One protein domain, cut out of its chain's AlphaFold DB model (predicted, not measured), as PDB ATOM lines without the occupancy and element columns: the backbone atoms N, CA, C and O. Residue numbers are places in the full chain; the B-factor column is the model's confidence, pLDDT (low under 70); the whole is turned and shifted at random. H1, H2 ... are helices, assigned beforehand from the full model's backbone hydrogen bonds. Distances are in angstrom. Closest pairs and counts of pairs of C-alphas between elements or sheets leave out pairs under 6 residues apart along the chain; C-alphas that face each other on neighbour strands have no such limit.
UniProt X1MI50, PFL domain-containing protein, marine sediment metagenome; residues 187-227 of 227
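What this domain is: This is residues 187 to 227 of the 227 residues of the protein "PFL domain-containing protein" of marine sediment metagenome (UniProt X1MI50). This domain has little regular structure: a long looping stretch, residues 195 to 220, joins two short helices, H1 and H2, that lie well separated. After H1 the loop swings out and folds back, then runs on to H2 near the other end of the long axis, where residues 216 to 223 stick out. The printed part has 41 residues, with H1 then H2 and no named strand; its class is all helix, with 13 residues in named elements. It is only just compact, close to loose, with a radius of gyration of the C-alphas of 10.7 A, and elongated, spanning 30 by 19 by 16 A.

Where its parts are: Find C-alpha 187 at (154.389, 166.906, 112.413); from there H1, residues 187 to 194, runs 10.6 A. H2, residues 221 to 225, ends at C-alpha 225, (154.629, 183.878, 112.155), after 6.3 A.

How they stand to each other: Start from H1: H2 is apart from it, with no C-alpha of the one within 8 A of the other. In H1 and H2 every O i to N i+4 pair is within hydrogen-bond range.

The domain as a whole: Look for the two farthest C-alphas at Thr 202 and Asp 222, 30.7 A apart. The printed part has no cut, and the link from H1 to H2 is long. Residue 227, the chain's last, is under pLDDT 70.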
ATOM      1  N   GLY A 187     155.742 167.021 111.865       94.31
ATOM      2  CA  GLY A 187     154.389 166.906 112.413       94.31
ATOM      3  C   GLY A 187     154.389 166.818 113.939       94.31
ATOM      4  O   GLY A 187     153.532 167.414 114.580       94.31
ATOM      5  N   LYS A 188     155.396 166.163 114.532       92.81
ATOM      6  CA  LYS A 188     155.571 166.148 115.988       92.81
ATOM      7  C   LYS A 188     155.923 167.529 116.532       92.81
ATOM      8  O   LYS A 188     155.404 167.909 117.573       92.81
ATOM      9  N   VAL A 189     156.767 168.281 115.822       91.38
ATOM     10  CA  VAL A 189     157.066 169.677 116.181       91.38
ATOM     11  C   VAL A 189     155.781 170.504 116.176       91.38
ATOM     12  O   VAL A 189     155.503 171.176 117.162       91.38
ATOM     13  N   LEU A 190     154.963 170.389 115.124       90.38
ATOM     14  CA  LEU A 190     153.676 171.078 115.043       90.38
ATOM     15  C   LEU A 190     152.741 170.695 116.199       90.38
ATOM     16  O   LEU A 190     152.253 171.582 116.887       90.38
ATOM     17  N   GLU A 191     152.523 169.400 116.448       92.31
ATOM     18  CA  GLU A 191     151.683 168.922 117.558       92.31
ATOM     19  C   GLU A 191     152.144 169.515 118.895       92.31
ATOM     20  O   GLU A 191     151.347 170.088 119.631       92.31
ATOM     21  N   MET A 192     153.446 169.461 119.184       92.19
ATOM     22  CA  MET A 192     153.982 170.025 120.421       92.19
ATOM     23  C   MET A 192     153.789 171.539 120.501       92.19
ATOM     24  O   MET A 192     153.437 172.040 121.567       92.19
ATOM     25  N   THR A 193     153.964 172.277 119.401       88.56
ATOM     26  CA  THR A 193     153.690 173.722 119.357       88.56
ATOM     27  C   THR A 193     152.233 174.025 119.713       88.56
ATOM     28  O   THR A 193     151.979 174.932 120.505       88.56
ATOM     29  N   LEU A 194     151.280 173.232 119.211       88.44
ATOM     30  CA  LEU A 194     149.853 173.381 119.524       88.44
ATOM     31  C   LEU A 194     149.516 173.065 120.988       88.44
ATOM     32  O   LEU A 194     148.573 173.625 121.541       88.44
ATOM     33  N   HIS A 195     150.313 172.211 121.629       91.12
ATOM     34  CA  HIS A 195     150.176 171.823 123.033       91.12
ATOM     35  C   HIS A 195     151.138 172.587 123.962       91.12
ATOM     36  O   HIS A 195     151.566 172.082 125.001       91.12
ATOM     37  N   GLY A 196     151.510 173.819 123.604       90.06
ATOM     38  CA  GLY A 196     152.305 174.691 124.474       90.06
ATOM     39  C   GLY A 196     153.730 174.187 124.747       90.06
ATOM     40  O   GLY A 196     154.319 174.511 125.784       90.06
ATOM     41  N   GLY A 197     154.276 173.380 123.838       91.31
ATOM     42  CA  GLY A 197     155.598 172.764 123.941       91.31
ATOM     43  C   GLY A 197     155.621 171.363 124.544       91.31
ATOM     44  O   GLY A 197     156.709 170.805 124.726       91.31
ATOM     45  N   GLU A 198     154.458 170.815 124.895       92.94
ATOM     46  CA  GLU A 198     154.306 169.504 125.515       92.94
ATOM     47  C   GLU A 198     153.911 168.442 124.492       92.94
ATOM     48  O   GLU A 198     153.068 168.667 123.631       92.94
ATOM     49  N   ASP A 199     154.515 167.263 124.586       94.88
ATOM     50  CA  ASP A 199     154.033 166.083 123.886       94.88
ATOM     51  C   ASP A 199     152.796 165.532 124.625       94.88
ATOM     52  O   ASP A 199     152.964 164.951 125.700       94.88
ATOM     53  N   PRO A 200     151.578 165.611 124.055       93.81
ATOM     54  CA  PRO A 200     150.360 165.170 124.739       93.81
ATOM     55  C   PRO A 200     150.328 163.660 125.026       93.81
ATOM     56  O   PRO A 200     149.596 163.210 125.904       93.81
ATOM     57  N   ARG A 201     151.122 162.855 124.310       94.94
ATOM     58  CA  ARG A 201     151.201 161.401 124.508       94.94
ATOM     59  C   ARG A 201     152.099 161.025 125.685       94.94
ATOM     60  O   ARG A 201     151.889 159.979 126.292       94.94
ATOM     61  N   THR A 202     153.139 161.811 125.958       95.50
ATOM     62  CA  THR A 202     154.168 161.466 126.957       95.50
ATOM     63  C   THR A 202     154.227 162.429 128.139       95.50
ATOM     64  O   THR A 202     154.864 162.103 129.137       95.50
ATOM     65  N   GLY A 203     153.599 163.602 128.039       94.94
ATOM     66  CA  GLY A 203     153.712 164.698 129.005       94.94
ATOM     67  C   GLY A 203     155.079 165.394 128.991       94.94
ATOM     68  O   GLY A 203     155.340 166.275 129.809       94.94
ATOM     69  N   ILE A 204     155.993 165.005 128.092       94.44
ATOM     70  CA  ILE A 204     157.335 165.588 128.030       94.44
ATOM     71  C   ILE A 204     157.252 166.971 127.383       94.44
ATOM     72  O   ILE A 204     156.836 167.112 126.234       94.44
ATOM     73  N   LYS A 205     157.726 167.990 128.101       93.19
ATOM     74  CA  LYS A 205     157.820 169.369 127.614       93.19
ATOM     75  C   LYS A 205     159.246 169.685 127.173       93.19
ATOM     76  O   LYS A 205     160.122 169.871 128.013       93.19
ATOM     77  N   LEU A 206     159.480 169.732 125.859       88.88
ATOM     78  CA  LEU A 206     160.813 170.008 125.302       88.88
ATOM     79  C   LEU A 206     161.098 171.507 125.190       88.88
ATOM     80  O   LEU A 206     162.210 171.942 125.477       88.88
ATOM     81  N   HIS A 207     160.105 172.296 124.774       87.88
ATOM     82  CA  HIS A 207     160.268 173.734 124.583       87.88
ATOM     83  C   HIS A 207     159.012 174.487 125.043       87.88
ATOM     84  O   HIS A 207     158.078 174.624 124.257       87.88
ATOM     85  N   PRO A 208     158.969 174.989 126.291       88.62
ATOM     86  CA  PRO A 208     157.801 175.691 126.817       88.62
ATOM     87  C   PRO A 208     157.369 176.865 125.932       88.62
ATOM     88  O   PRO A 208     158.213 177.627 125.447       88.62
ATOM     89  N   ASN A 209     156.058 177.035 125.759       87.25
ATOM     90  CA  ASN A 209     155.503 178.215 125.107       87.25
ATOM     91  C   ASN A 209     155.783 179.471 125.948       87.25
ATOM     92  O   ASN A 209     155.200 179.659 127.015       87.25
ATOM     93  N   LYS A 210     156.682 180.331 125.457       84.44
ATOM     94  CA  LYS A 210     157.055 181.586 126.121       84.44
ATOM     95  C   LYS A 210     156.065 182.722 125.873       84.44
ATOM     96  O   LYS A 210     156.002 183.620 126.704       84.44
ATOM     97  N   SER A 211     155.322 182.703 124.761       81.56
ATOM     98  CA  SER A 211     154.346 183.758 124.463       81.56
ATOM     99  C   SER A 211     153.092 183.627 125.326       81.56
ATOM    100  O   SER A 211     152.378 184.604 125.522       81.56
ATOM    101  N   GLY A 212     152.812 182.421 125.839       80.94
ATOM    102  CA  GLY A 212     151.611 182.123 126.626       80.94
ATOM    103  C   GLY A 212     150.309 182.200 125.821       80.94
ATOM    104  O   GLY A 212     149.245 181.914 126.359       80.94
ATOM    105  N   LYS A 213     150.399 182.560 124.536       83.38
ATOM    106  CA  LYS A 213     149.301 182.603 123.575       83.38
ATOM    107  C   LYS A 213     148.979 181.193 123.092       83.38
ATOM    108  O   LYS A 213     149.892 180.421 122.794       83.38
ATOM    109  N   ASP A 214     147.699 180.871 122.972       84.25
ATOM    110  CA  ASP A 214     147.230 179.676 122.268       84.25
ATOM    111  C   ASP A 214     146.651 180.048 120.892       84.25
ATOM    112  O   ASP A 214     146.503 181.228 120.563       84.25
ATOM    113  N   LEU A 215     146.316 179.048 120.069       84.12
ATOM    114  CA  LEU A 215     145.761 179.291 118.731       84.12
ATOM    115  C   LEU A 215     144.498 180.163 118.727       84.12
ATOM    116  O   LEU A 215     144.239 180.822 117.726       84.12
ATOM    117  N   SER A 216     143.715 180.172 119.809       86.50
ATOM    118  CA  SER A 216     142.501 180.987 119.900       86.50
ATOM    119  C   SER A 216     142.797 182.473 120.114       86.50
ATOM    120  O   SER A 216     141.927 183.309 119.880       86.50
ATOM    121  N   THR A 217     144.020 182.808 120.536       87.75
ATOM    122  CA  THR A 217     144.427 184.186 120.847       87.75
ATOM    123  C   THR A 217     145.083 184.926 119.685       87.75
ATOM    124  O   THR A 217     145.163 186.151 119.736       87.75
ATOM    125  N   TYR A 218     145.526 184.224 118.639       87.19
ATOM    126  CA  TYR A 218     146.096 184.867 117.455       87.19
ATOM    127  C   TYR A 218     144.987 185.388 116.539       87.19
ATOM    128  O   TYR A 218     144.073 184.659 116.157       87.19
ATOM    129  N   SER A 219     145.089 186.657 116.153       89.81
ATOM    130  CA  SER A 219     144.116 187.337 115.291       89.81
ATOM    131  C   SER A 219     144.365 187.114 113.796       89.81
ATOM    132  O   SER A 219     143.471 187.327 112.975       89.81
ATOM    133  N   SER A 220     145.575 186.687 113.425       89.75
ATOM    134  CA  SER A 220     145.976 186.444 112.039       89.75
ATOM    135  C   SER A 220     147.149 185.466 111.943       89.75
ATOM    136  O   SER A 220     147.844 185.201 112.923       89.75
ATOM    137  N   TYR A 221     147.388 184.947 110.736       87.62
ATOM    138  CA  TYR A 221     148.577 184.144 110.438       87.62
ATOM    139  C   TYR A 221     149.857 184.980 110.586       87.62
ATOM    140  O   TYR A 221     150.826 184.504 111.158       87.62
ATOM    141  N   ASP A 222     149.852 186.244 110.162       89.56
ATOM    142  CA  ASP A 222     151.031 187.109 110.284       89.56
ATOM    143  C   ASP A 222     151.426 187.343 111.750       89.56
ATOM    144  O   ASP A 222     152.608 187.356 112.064       89.56
ATOM    145  N   GLU A 223     150.456 187.436 112.668       86.00
ATOM    146  CA  GLU A 223     150.735 187.500 114.111       86.00
ATOM    147  C   GLU A 223     151.346 186.193 114.649       86.00
ATOM    148  O   GLU A 223     152.159 186.223 115.565       86.00
ATOM    149  N   LEU A 224     150.973 185.043 114.082       83.44
ATOM    150  CA  LEU A 224     151.517 183.737 114.469       83.44
ATOM    151  C   LEU A 224     152.960 183.522 113.969       83.44
ATOM    152  O   LEU A 224     153.721 182.816 114.626       83.44
ATOM    153  N   TRP A 225     153.322 184.083 112.809       81.06
ATOM    154  CA  TRP A 225     154.629 183.878 112.155       81.06
ATOM    155  C   TRP A 225     155.592 185.065 112.254       81.06
ATOM    156  O   TRP A 225     156.744 184.937 111.843       81.06
ATOM    157  N   GLY A 226     155.117 186.217 112.729       73.56
ATOM    158  CA  GLY A 226     155.882 187.463 112.818       73.56
ATOM    159  C   GLY A 226     156.721 187.631 114.090       73.56
ATOM    160  O   GLY A 226     157.520 188.569 114.133       73.56
ATOM    161  N   ASP A 227     156.550 186.749 115.081       54.81
ATOM    162  CA  ASP A 227     157.351 186.665 116.318       54.81
ATOM    163  C   ASP A 227     158.558 185.715 116.156       54.81
ATOM    164  O   ASP A 227     159.643 186.031 116.702       54.81
TER     165      ASP A 227